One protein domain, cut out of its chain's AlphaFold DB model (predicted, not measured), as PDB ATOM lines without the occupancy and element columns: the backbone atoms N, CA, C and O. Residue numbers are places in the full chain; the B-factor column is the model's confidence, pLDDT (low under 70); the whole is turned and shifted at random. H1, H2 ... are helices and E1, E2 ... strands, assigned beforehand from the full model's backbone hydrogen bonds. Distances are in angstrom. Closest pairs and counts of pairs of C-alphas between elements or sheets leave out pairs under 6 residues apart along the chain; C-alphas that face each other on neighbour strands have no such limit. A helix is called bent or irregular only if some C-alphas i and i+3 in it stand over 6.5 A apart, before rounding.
ATOM      1  N   GLN A  66      20.481   9.003 155.393       91.81
ATOM      2  CA  GLN A  66      20.159   8.056 156.465       91.81
ATOM      3  C   GLN A  66      20.137   8.730 157.848       91.81
ATOM      4  O   GLN A  66      19.275   8.431 158.670       91.81
ATOM      5  N   GLU A  67      21.042   9.680 158.087       92.62
ATOM      6  CA  GLU A  67      21.108  10.436 159.341       92.62
ATOM      7  C   GLU A  67      19.832  11.249 159.590       92.62
ATOM      8  O   GLU A  67      19.299  11.249 160.698       92.62
ATOM      9  N   MET A  68      19.290  11.898 158.555       93.81
ATOM     10  CA  MET A  68      18.038  12.657 158.656       93.81
ATOM     11  C   MET A  68      16.846  11.738 158.952       93.81
ATOM     12  O   MET A  68      15.965  12.084 159.738       93.81
ATOM     13  N   ILE A  69      16.824  10.545 158.354       91.94
ATOM     14  CA  ILE A  69      15.780   9.546 158.608       91.94
ATOM     15  C   ILE A  69      15.832   9.081 160.069       91.94
ATOM     16  O   ILE A  69      14.794   9.011 160.729       91.94
ATOM     17  N   GLU A  70      17.024   8.818 160.606       92.00
ATOM     18  CA  GLU A  70      17.188   8.459 162.019       92.00
ATOM     19  C   GLU A  70      16.777   9.603 162.960       92.00
ATOM     20  O   GLU A  70      16.107   9.365 163.970       92.00
ATOM     21  N   GLN A  71      17.052  10.861 162.598       90.94
ATOM     22  CA  GLN A  71      16.536  12.011 163.345       90.94
ATOM     23  C   GLN A  71      15.001  12.028 163.393       90.94
ATOM     24  O   GLN A  71      14.434  12.274 164.459       90.94
ATOM     25  N   LEU A  72      14.309  11.711 162.293       90.62
ATOM     26  CA  LEU A  72      12.843  11.605 162.281       90.62
ATOM     27  C   LEU A  72      12.341  10.438 163.143       90.62
ATOM     28  O   LEU A  72      11.380  10.612 163.897       90.62
ATOM     29  N   LYS A  73      13.003   9.272 163.083       89.94
ATOM     30  CA  LYS A  73      12.672   8.099 163.918       89.94
ATOM     31  C   LYS A  73      12.808   8.385 165.407       89.94
ATOM     32  O   LYS A  73      11.983   7.916 166.191       89.94
ATOM     33  N   SER A  74      13.804   9.187 165.786       89.00
ATOM     34  CA  SER A  74      14.053   9.564 167.181       89.00
ATOM     35  C   SER A  74      12.917  10.390 167.808       89.00
ATOM     36  O   SER A  74      12.805  10.475 169.035       89.00
ATOM     37  N   ILE A  75      12.031  10.978 166.993       87.56
ATOM     38  CA  ILE A  75      10.882  11.734 167.487       87.56
ATOM     39  C   ILE A  75       9.881  10.769 168.125       87.56
ATOM     40  O   ILE A  75       9.235   9.962 167.447       87.56
ATOM     41  N   LEU A  76       9.701  10.913 169.442       83.88
ATOM     42  CA  LEU A  76       8.755  10.112 170.216       83.88
ATOM     43  C   LEU A  76       7.334  10.190 169.628       83.88
ATOM     44  O   LEU A  76       6.873  11.301 169.340       83.88
ATOM     45  N   PRO A  77       6.585   9.070 169.558       81.44
ATOM     46  CA  PRO A  77       5.238   9.028 168.978       81.44
ATOM     47  C   PRO A  77       4.294  10.123 169.494       81.44
ATOM     48  O   PRO A  77       3.618  10.793 168.715       81.44
ATOM     49  N   ARG A  78       4.320  10.387 170.807       82.56
ATOM     50  CA  ARG A  78       3.527  11.442 171.468       82.56
ATOM     51  C   ARG A  78       3.790  12.862 170.948       82.56
ATOM     52  O   ARG A  78       2.905  13.710 171.019       82.56
ATOM     53  N   ASN A  79       4.987  13.120 170.425       84.44
ATOM     54  CA  ASN A  79       5.413  14.441 169.967       84.44
ATOM     55  C   ASN A  79       5.239  14.631 168.455       84.44
ATOM     56  O   ASN A  79       5.278  15.769 167.994       84.44
ATOM     57  N   ARG A  80       4.991  13.564 167.684       83.00
ATOM     58  CA  ARG A  80       4.932  13.611 166.209       83.00
ATOM     59  C   ARG A  80       3.853  14.536 165.659       83.00
ATOM     60  O   ARG A  80       4.092  15.219 164.676       83.00
ATOM     61  N   LYS A  81       2.704  14.652 166.335       80.69
ATOM     62  CA  LYS A  81       1.641  15.603 165.946       80.69
ATOM     63  C   LYS A  81       2.081  17.070 166.015       80.69
ATOM     64  O   LYS A  81       1.509  17.905 165.327       80.69
ATOM     65  N   LYS A  82       3.058  17.380 166.872       82.69
ATOM     66  CA  LYS A  82       3.636  18.721 167.047       82.69
ATOM     67  C   LYS A  82       4.994  18.860 166.358       82.69
ATOM     68  O   LYS A  82       5.610  19.920 166.446       82.69
ATOM     69  N   ALA A  83       5.491  17.787 165.744       85.19
ATOM     70  CA  ALA A  83       6.713  17.842 164.974       85.19
ATOM     71  C   ALA A  83       6.404  18.574 163.669       85.19
ATOM     72  O   ALA A  83       5.568  18.135 162.880       85.19
ATOM     73  N   ASP A  84       7.106  19.679 163.453       87.62
ATOM     74  CA  ASP A  84       7.121  20.402 162.187       87.62
ATOM     75  C   ASP A  84       8.567  20.433 161.698       87.62
ATOM     76  O   ASP A  84       9.274  21.421 161.946       87.62
ATOM     77  N   PRO A  85       9.030  19.334 161.072       92.94
ATOM     78  CA  PRO A  85      10.381  19.264 160.562       92.94
ATOM     79  C   PRO A  85      10.593  20.325 159.481       92.94
ATOM     80  O   PRO A  85       9.689  20.633 158.699       92.94
ATOM     81  N   VAL A  86      11.789  20.892 159.452       94.25
ATOM     82  CA  VAL A  86      12.206  21.926 158.507       94.25
ATOM     83  C   VAL A  86      13.452  21.427 157.801       94.25
ATOM     84  O   VAL A  86      14.446  21.098 158.452       94.25
ATOM     85  N   TYR A  87      13.389  21.369 156.478       95.69
ATOM     86  CA  TYR A  87      14.549  21.161 155.634       95.69
ATOM     87  C   TYR A  87      15.332  22.456 155.501       95.69
ATOM     88  O   TYR A  87      14.774  23.551 155.391       95.69
ATOM     89  N   ILE A  88      16.644  22.303 155.490       95.00
ATOM     90  CA  ILE A  88      17.583  23.360 155.171       95.00
ATOM     91  C   ILE A  88      18.171  23.007 153.821       95.00
ATOM     92  O   ILE A  88      18.734  21.922 153.663       95.00
ATOM     93  N   LEU A  89      17.986  23.899 152.856       95.12
ATOM     94  CA  LEU A  89      18.404  23.690 151.480       95.12
ATOM     95  C   LEU A  89      19.531  24.660 151.129       95.12
ATOM     96  O   LEU A  89      19.579  25.774 151.656       95.12
ATOM     97  N   ASP A  90      20.417  24.240 150.231       94.00
ATOM     98  CA  ASP A  90      21.366  25.139 149.578       94.00
ATOM     99  C   ASP A  90      20.688  25.985 148.478       94.00
ATOM    100  O   ASP A  90      19.490  25.867 148.210       94.00
ATOM    101  N   LEU A  91      21.466  26.850 147.820       91.56
ATOM    102  CA  LEU A  91      21.001  27.672 146.695       91.56
ATOM    103  C   LEU A  91      20.656  26.864 145.438       91.56
ATOM    104  O   LEU A  91      20.223  27.440 144.450       91.56
ATOM    105  N   GLN A  92      20.892  25.558 145.440       91.31
ATOM    106  CA  GLN A  92      20.578  24.646 144.352       91.31
ATOM    107  C   GLN A  92      19.336  23.807 144.679       91.31
ATOM    108  O   GLN A  92      18.990  22.906 143.918       91.31
ATOM    109  N   GLY A  93      18.677  24.072 145.812       89.94
ATOM    110  CA  GLY A  93      17.493  23.339 146.252       89.94
ATOM    111  C   GLY A  93      17.798  21.953 146.829       89.94
ATOM    112  O   GLY A  93      16.881  21.165 147.045       89.94
ATOM    113  N   ARG A  94      19.063  21.621 147.108       92.19
ATOM    114  CA  ARG A  94      19.431  20.333 147.711       92.19
ATOM    115  C   ARG A  94      19.290  20.405 149.220       92.19
ATOM    116  O   ARG A  94      19.783  21.341 149.846       92.19
ATOM    117  N   ILE A  95      18.674  19.385 149.813       94.94
ATOM    118  CA  ILE A  95      18.547  19.263 151.267       94.94
ATOM    119  C   ILE A  95      19.933  18.979 151.863       94.94
ATOM    120  O   ILE A  95      20.506  17.917 151.637       94.94
ATOM    121  N   ILE A  96      20.459  19.919 152.647       94.56
ATOM    122  CA  ILE A  96      21.751  19.780 153.335       94.56
ATOM    123  C   ILE A  96      21.593  19.373 154.800       94.56
ATOM    124  O   ILE A  96      22.484  18.752 155.373       94.56
ATOM    125  N   ALA A  97      20.465  19.719 155.421       94.44
ATOM    126  CA  ALA A  97      20.180  19.389 156.809       94.44
ATOM    127  C   ALA A  97      18.674  19.285 157.062       94.44
ATOM    128  O   ALA A  97      17.849  19.877 156.363       94.44
ATOM    129  N   LEU A  98      18.334  18.545 158.113       94.88
ATOM    130  CA  LEU A  98      16.993  18.449 158.660       94.88
ATOM    131  C   LEU A  98      17.014  18.954 160.098       94.88
ATOM    132  O   LEU A  98      17.900  18.619 160.879       94.88
ATOM    133  N   VAL A  99      15.994  19.720 160.462       92.94
ATOM    134  CA  VAL A  99      15.740  20.097 161.846       92.94
ATOM    135  C   VAL A  99      14.351  19.614 162.231       92.94
ATOM    136  O   VAL A  99      13.385  19.846 161.516       92.94
ATOM    137  N   THR A 100      14.225  18.954 163.379       89.81
ATOM    138  CA  THR A 100      12.969  18.311 163.813       89.81
ATOM    139  C   THR A 100      11.853  19.297 164.176       89.81
ATOM    140  O   THR A 100      10.685  18.911 164.248       89.81
ATOM    141  N   SER A 101      12.184  20.571 164.413       87.88
ATOM    142  CA  SER A 101      11.206  21.628 164.682       87.88
ATOM    143  C   SER A 101      11.705  23.014 164.268       87.88
ATOM    144  O   SER A 101      12.892  23.318 164.388       87.88
ATOM    145  N   LYS A 102      10.778  23.911 163.908       84.62
ATOM    146  CA  LYS A 102      11.067  25.338 163.641       84.62
ATOM    147  C   LYS A 102      11.841  26.020 164.776       84.62
ATOM    148  O   LYS A 102      12.720  26.838 164.530       84.62
ATOM    149  N   ASN A 103      11.552  25.651 166.025       82.94
ATOM    150  CA  ASN A 103      12.220  26.213 167.201       82.94
ATOM    151  C   ASN A 103      13.678  25.763 167.342       82.94
ATOM    152  O   ASN A 103      14.459  26.462 167.973       82.94
ATOM    153  N   ALA A 104      14.047  24.609 166.784       87.75
ATOM    154  CA  ALA A 104      15.420  24.116 166.820       87.75
ATOM    155  C   ALA A 104      16.299  24.738 165.717       87.75
ATOM    156  O   ALA A 104      17.523  24.650 165.787       87.75
ATOM    157  N   LEU A 105      15.698  25.431 164.743       89.75
ATOM    158  CA  LEU A 105      16.428  26.074 163.650       89.75
ATOM    159  C   LEU A 105      17.394  27.150 164.164       89.75
ATOM    160  O   LEU A 105      18.513  27.268 163.673       89.75
ATOM    161  N   GLU A 106      16.993  27.896 165.200       88.69
ATOM    162  CA  GLU A 106      17.838  28.922 165.826       88.69
ATOM    163  C   GLU A 106      19.145  28.337 166.385       88.69
ATOM    164  O   GLU A 106      20.196  28.977 166.309       88.69
ATOM    165  N   TYR A 107      19.076  27.118 166.931       88.75
ATOM    166  CA  TYR A 107      20.226  26.407 167.479       88.75
ATOM    167  C   TYR A 107      21.109  25.893 166.352       88.75
ATOM    168  O   TYR A 107      22.302  26.186 166.351       88.75
ATOM    169  N   TRP A 108      20.510  25.245 165.348       91.44
ATOM    170  CA  TRP A 108      21.239  24.723 164.194       91.44
ATOM    171  C   TRP A 108      22.030  25.822 163.468       91.44
ATOM    172  O   TRP A 108      23.218  25.661 163.198       91.44
ATOM    173  N   VAL A 109      21.408  26.983 163.224       90.12
ATOM    174  CA  VAL A 109      22.050  28.141 162.572       90.12
ATOM    175  C   VAL A 109      23.272  28.629 163.353       90.12
ATOM    176  O   VAL A 109      24.278  29.032 162.765       90.12
ATOM    177  N   ARG A 110      23.199  28.607 164.685       89.12
ATOM    178  CA  ARG A 110      24.302  29.026 165.550       89.12
ATOM    179  C   ARG A 110      25.428  27.994 165.567       89.12
ATOM    180  O   ARG A 110      26.589  28.374 165.442       89.12
ATOM    181  N   GLU A 111      25.092  26.717 165.716       89.94
ATOM    182  CA  GLU A 111      26.064  25.619 165.799       89.94
ATOM    183  C   GLU A 111      26.838  25.420 164.495       89.94
ATOM    184  O   GLU A 111      28.025  25.117 164.531       89.94
ATOM    185  N   ASN A 112      26.211  25.702 163.352       89.62
ATOM    186  CA  ASN A 112      26.851  25.612 162.038       89.62
ATOM    187  C   ASN A 112      27.556  26.915 161.612       89.62
ATOM    188  O   ASN A 112      27.911  27.089 160.450       89.62
ATOM    189  N   GLY A 113      27.752  27.870 162.531       85.88
ATOM    190  CA  GLY A 113      28.553  29.074 162.281       85.88
ATOM    191  C   GLY A 113      27.880  30.145 161.414       85.88
ATOM    192  O   GLY A 113      28.471  31.199 161.166       85.88
ATOM    193  N   TYR A 114      26.623  29.949 161.009       86.94
ATOM    194  CA  TYR A 114      25.881  30.947 160.242       86.94
ATOM    195  C   TYR A 114      25.526  32.171 161.087       86.94
ATOM    196  O   TYR A 114      25.360  33.251 160.537       86.94
ATOM    197  N   SER A 115      25.472  32.095 162.417       85.50
ATOM    198  CA  SER A 115      25.312  33.298 163.241       85.50
ATOM    199  C   SER A 115      25.984  33.182 164.599       85.50
ATOM    200  O   SER A 115      25.821  32.195 165.306       85.50
ATOM    201  N   LYS A 116      26.664  34.257 165.019       81.62
ATOM    202  CA  LYS A 116      27.149  34.410 166.402       81.62
ATOM    203  C   LYS A 116      26.026  34.795 167.371       81.62
ATOM    204  O   LYS A 116      26.140  34.571 168.572       81.62
ATOM    205  N   LYS A 117      24.947  35.398 166.859       80.62
ATOM    206  CA  LYS A 117      23.779  35.820 167.641       80.62
ATOM    207  C   LYS A 117      22.640  34.828 167.461       80.62
ATOM    208  O   LYS A 117      22.456  34.274 166.377       80.62
ATOM    209  N   LYS A 118      21.841  34.661 168.511       78.06
ATOM    210  CA  LYS A 118      20.597  33.901 168.435       78.06
ATOM    211  C   LYS A 118      19.672  34.555 167.404       78.06
ATOM    212  O   LYS A 118      19.401  35.751 167.514       78.06
ATOM    213  N   LEU A 119      19.223  33.792 166.406       81.38
ATOM    214  CA  LEU A 119      18.206  34.283 165.481       81.38
ATOM    215  C   LEU A 119      16.893  34.443 166.251       81.38
ATOM    216  O   LEU A 119      16.495  33.542 166.988       81.38
ATOM    217  N   GLY A 120      16.235  35.592 166.114       83.25
ATOM    218  CA  GLY A 120      14.928  35.800 166.728       83.25
ATOM    219  C   GLY A 120      13.897  34.851 166.120       83.25
ATOM    220  O   GLY A 120      13.927  34.591 164.917       83.25
ATOM    221  N   ARG A 121      12.952  34.366 166.935       83.50
ATOM    222  CA  ARG A 121      11.858  33.503 166.456       83.50
ATOM    223  C   ARG A 121      11.111  34.143 165.286       83.50
ATOM    224  O   ARG A 121      10.935  33.491 164.267       83.50
ATOM    225  N   THR A 122      10.733  35.417 165.407       86.12
ATOM    226  CA  THR A 122      10.047  36.172 164.344       86.12
ATOM    227  C   THR A 122      10.836  36.150 163.041       86.12
ATOM    228  O   THR A 122      10.285  35.819 162.002       86.12
ATOM    229  N   THR A 123      12.145  36.388 163.116       85.12
ATOM    230  CA  THR A 123      13.029  36.390 161.949       85.12
ATOM    231  C   THR A 123      13.107  35.009 161.292       85.12
ATOM    232  O   THR A 123      13.030  34.901 160.075       85.12
ATOM    233  N   VAL A 124      13.199  33.930 162.082       85.00
ATOM    234  CA  VAL A 124      13.123  32.552 161.557       85.00
ATOM    235  C   VAL A 124      11.808  32.326 160.808       85.00
ATOM    236  O   VAL A 124      11.811  31.799 159.697       85.00
ATOM    237  N   PHE A 125      10.686  32.732 161.403       86.06
ATOM    238  CA  PHE A 125       9.375  32.596 160.772       86.06
ATOM    239  C   PHE A 125       9.254  33.420 159.492       86.06
ATOM    240  O   PHE A 125       8.645  32.937 158.545       86.06
ATOM    241  N   GLU A 126       9.832  34.618 159.439       88.62
ATOM    242  CA  GLU A 126       9.859  35.449 158.233       88.62
ATOM    243  C   GLU A 126      10.653  34.788 157.108       88.62
ATOM    244  O   GLU A 126      10.149  34.719 155.991       88.62
ATOM    245  N   TYR A 127      11.836  34.233 157.391       89.19
ATOM    246  CA  TYR A 127      12.617  33.517 156.377       89.19
ATOM    247  C   TYR A 127      11.872  32.304 155.822       89.19
ATOM    248  O   TYR A 127      11.860  32.101 154.611       89.19
ATOM    249  N   ILE A 128      11.205  31.544 156.694       88.88
ATOM    250  CA  ILE A 128      10.368  30.409 156.290       88.88
ATOM    251  C   ILE A 128       9.176  30.888 155.448       88.88
ATOM    252  O   ILE A 128       8.953  30.399 154.346       88.88
ATOM    253  N   ARG A 129       8.406  31.858 155.956       88.44
ATOM    254  CA  ARG A 129       7.160  32.334 155.336       88.44
ATOM    255  C   ARG A 129       7.402  32.993 153.984       88.44
ATOM    256  O   ARG A 129       6.649  32.752 153.050       88.44
ATOM    257  N   ASN A 130       8.425  33.835 153.900       88.56
ATOM    258  CA  ASN A 130       8.751  34.586 152.691       88.56
ATOM    259  C   ASN A 130       9.708  33.814 151.776       88.56
ATOM    260  O   ASN A 130      10.188  34.391 150.804       88.56
ATOM    261  N   ARG A 131      10.052  32.561 152.122       85.25
ATOM    262  CA  ARG A 131      11.001  31.711 151.380       85.25
ATOM    263  C   ARG A 131      12.301  32.449 151.047       85.25
ATOM    264  O   ARG A 131      12.890  32.286 149.983       85.25
ATOM    265  N   SER A 132      12.719  33.327 151.952       88.19
ATOM    266  CA  SER A 132      13.823  34.249 151.720       88.19
ATOM    267  C   SER A 132      15.147  33.579 152.056       88.19
ATOM    268  O   SER A 132      15.252  32.854 153.047       88.19
ATOM    269  N   VAL A 133      16.174  33.865 151.258       89.94
ATOM    270  CA  VAL A 133      17.518  33.327 151.475       89.94
ATOM    271  C   VAL A 133      18.109  33.897 152.762       89.94
ATOM    272  O   VAL A 133      18.240  35.111 152.925       89.94
ATOM    273  N   TYR A 134      18.551  33.014 153.651       89.00
ATOM    274  CA  TYR A 134      19.363  33.360 154.805       89.00
ATOM    275  C   TYR A 134      20.772  32.805 154.628       89.00
ATOM    276  O   TYR A 134      20.982  31.601 154.721       89.00
ATOM    277  N   LYS A 135      21.762  33.676 154.392       86.75
ATOM    278  CA  LYS A 135      23.178  33.278 154.248       86.75
ATOM    279  C   LYS A 135      23.383  32.078 153.310       86.75
ATOM    280  O   LYS A 135      24.065  31.121 153.664       86.75
ATOM    281  N   ASN A 136      22.802  32.170 152.114       91.50
ATOM    282  CA  ASN A 136      22.830  31.141 151.067       91.50
ATOM    283  C   ASN A 136      22.047  29.861 151.392       91.50
ATOM    284  O   ASN A 136      22.285  28.830 150.769       91.50
ATOM    285  N   LEU A 137      21.125  29.922 152.354       92.88
ATOM    286  CA  LEU A 137      20.261  28.810 152.724       92.88
ATOM    287  C   LEU A 137      18.790  29.175 152.571       92.88
ATOM    288  O   LEU A 137      18.390  30.300 152.878       92.88
ATOM    289  N   TYR A 138      17.985  28.186 152.202       94.06
ATOM    290  CA  TYR A 138      16.535  28.237 152.343       94.06
ATOM    291  C   TYR A 138      16.087  27.390 153.529       94.06
ATOM    292  O   TYR A 138      16.642  26.323 153.801       94.06
ATOM    293  N   PHE A 139      15.055  27.857 154.226       94.50
ATOM    294  CA  PHE A 139      14.410  27.122 155.310       94.50
ATOM    295  C   PHE A 139      12.997  26.759 154.885       94.50
ATOM    296  O   PHE A 139      12.134  27.630 154.785       94.50
ATOM    297  N   VAL A 140      12.759  25.475 154.641       93.88
ATOM    298  CA  VAL A 140      11.516  24.997 154.031       93.88
ATOM    299  C   VAL A 140      10.861  23.980 154.959       93.88
ATOM    300  O   VAL A 140      11.486  22.978 155.306       93.88
ATOM    301  N   PRO A 141       9.613  24.192 155.410       93.88
ATOM    302  CA  PRO A 141       8.885  23.179 156.158       93.88
ATOM    303  C   PRO A 141       8.784  21.904 155.325       93.88
ATOM    304  O   PRO A 141       8.438  21.960 154.150       93.88
ATOM    305  N   ALA A 142       9.029  20.744 155.929       92.56
ATOM    306  CA  ALA A 142       9.101  19.490 155.186       92.56
ATOM    307  C   ALA A 142       7.805  19.151 154.422       92.56
ATOM    308  O   ALA A 142       7.853  18.518 153.375       92.56
ATOM    309  N   LYS A 143       6.654  19.621 154.923       90.75
ATOM    310  CA  LYS A 143       5.331  19.486 154.286       90.75
ATOM    311  C   LYS A 143       5.161  20.339 153.022       90.75
ATOM    312  O   LYS A 143       4.286  20.052 152.224       90.75
ATOM    313  N   GLU A 144       5.948  21.401 152.874       91.56
ATOM    314  CA  GLU A 144       5.878  22.350 151.752       91.56
ATOM    315  C   GLU A 144       7.006  22.122 150.736       91.56
ATOM    316  O   GLU A 144       7.151  22.897 149.796       91.56
ATOM    317  N   TYR A 145       7.820  21.080 150.931       92.56
ATOM    318  CA  TYR A 145       9.002  20.817 150.119       92.56
ATOM    319  C   TYR A 145       8.678  20.591 148.641       92.56
ATOM    320  O   TYR A 145       9.324  21.200 147.797       92.56
ATOM    321  N   GLU A 146       7.674  19.762 148.335       91.50
ATOM    322  CA  GLU A 146       7.278  19.467 146.949       91.50
ATOM    323  C   GLU A 146       6.911  20.763 146.208       91.50
ATOM    324  O   GLU A 146       7.552  21.101 145.217       91.50
ATOM    325  N   ASN A 147       6.006  21.566 146.782       91.50
ATOM    326  CA  ASN A 147       5.614  22.866 146.226       91.50
ATOM    327  C   ASN A 147       6.810  23.816 146.053       91.50
ATOM    328  O   ASN A 147       6.901  24.535 145.064       91.50
ATOM    329  N   PHE A 148       7.727  23.847 147.027       91.62
ATOM    330  CA  PHE A 148       8.904  24.709 146.955       91.62
ATOM    331  C   PHE A 148       9.822  24.316 145.795       91.62
ATOM    332  O   PHE A 148      10.282  25.190 145.070       91.62
ATOM    333  N   ILE A 149      10.094  23.021 145.612       91.25
ATOM    334  CA  ILE A 149      10.976  22.545 144.540       91.25
ATOM    335  C   ILE A 149      10.342  22.743 143.164       91.25
ATOM    336  O   ILE A 149      11.048  23.132 142.238       91.25
ATOM    337  N   GLU A 150       9.033  22.531 143.031       90.44
ATOM    338  CA  GLU A 150       8.314  22.807 141.783       90.44
ATOM    339  C   GLU A 150       8.450  24.276 141.361       90.44
ATOM    340  O   GLU A 150       8.754  24.551 140.206       90.44
ATOM    341  N   GLU A 151       8.304  25.216 142.299       87.50
ATOM    342  CA  GLU A 151       8.510  26.645 142.031       87.50
ATOM    343  C   GLU A 151       9.982  27.016 141.804       87.50
ATOM    344  O   GLU A 151      10.264  27.979 141.102       87.50
ATOM    345  N   PHE A 152      10.921  26.292 142.416       83.19
ATOM    346  CA  PHE A 152      12.351  26.602 142.351       83.19
ATOM    347  C   PHE A 152      13.009  26.178 141.028       83.19
ATOM    348  O   PHE A 152      14.025  26.745 140.632       83.19
ATOM    349  N   VAL A 153      12.469  25.143 140.379       69.62
ATOM    350  CA  VAL A 153      13.003  24.577 139.127       69.62
ATOM    351  C   VAL A 153      12.406  25.253 137.878       69.62
ATOM    352  O   VAL A 153      12.935  25.066 136.781       69.62
ATOM    353  N   LEU A 154      11.343  26.051 138.038       52.78
ATOM    354  CA  LEU A 154      10.710  26.862 136.985       52.78
ATOM    355  C   LEU A 154      11.392  28.227 136.815       52.78
ATOM    356  O   LEU A 154      11.526  28.649 135.642       52.78
TER     357      LEU A 154
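Overview. This is residues 66 to 154 of the 154 residues of an uncharacterized protein of Bacillus sp. SJS (UniProt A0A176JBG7). A small sheet of three strands forms the middle, with H3 slanting over one face and H1 and H5 on the other face, H1 along the edge strand E2 and H5 along the edge strand E3. H4 only grazes the sheet at its E3 edge and meets H3 nearly at right angles, while the short H2, between H1 and E1 in the chain, lies away from the sheet. The printed part has 89 residues, with five named helices and three named strands in the order H1 H2 E1 E2 H3 H4 E3 H5; the sheet, E2 E1 E3, is antiparallel and the class is mixed, helices and strands. It is compact and rounded, with a radius of gyration of the C-alphas of 12.9 A and spans of 35 by 33 by 23 A.

Arrangement. H1, residues 66 to 73, is on the sheet of E2, residues 95 to 99, E1, residues 86 to 89, and E3, residues 138 to 141. It lies over E2 at a height over the sheet of 9.3 A, on a local plane fitted to just 6 C-alphas of the sheet; its closest C-alpha pair with E2 is Met 68 and Leu 98, 5.9 A. H2, residues 77 to 82, is not on the sheet and is apart from H1. E1 and E2 form an antiparallel hairpin at 156 degrees, with N 88 and O 97 at 2.8 A, within hydrogen-bond range. H3, residues 102 to 111, is on the opposite face to H1 at a height of 9.6 A, slantwise to E2 at 43 degrees on the local plane. It touches H4, residues 121 to 129, about perpendicular at 76 degrees; their closest C-alphas are those of Glu 106 and Val 124, 7.3 A. E2, H3, H4 and E3 make a split strand-helix-strand unit, two strands running the same way with E1 between them in the sheet, and its crossover is right-handed. E3 is antiparallel to E1 at 152 degrees, with N 87 and O 140 at 2.8 A. H5, residues 142 to 153, is on the same face as H1, over E3 at a height of 8.6 A, and the sheet is the inner one of three layers, with helices on both faces. Every O i to N i+4 pair is within hydrogen-bond range in H1 and H4; the counts are 4 of 6 in H3, 6 of 8 in H5 and 0 of 2 in H2, where 2 of 3 O i to N i+3 pairs are within range.

Along the chain. H1 begins at C-alpha 66, (20.159, 8.056, 156.465), and is 10.6 A long; H2 is 10.0 A. E1 is 9.5 A and E2 11.0 A. H3 is 15.2 A, H4 12.1 A and E3 9.9 A. H5, 17.3 A, ends at C-alpha 153, (13.003, 24.577, 139.127). H2 and H5 are irregular: C-alphas 78 and 81 are 7.2 A apart, and C-alphas 143 and 146 are 7.6 A apart.

Size, cuts and confidence. The C-alphas farthest apart, those of Arg 78 and Leu 154, are 38.5 A apart. The printed part has no cut and no long link. The mean pLDDT of the printed part is 88.4, and residues 153 to 154 are under 70.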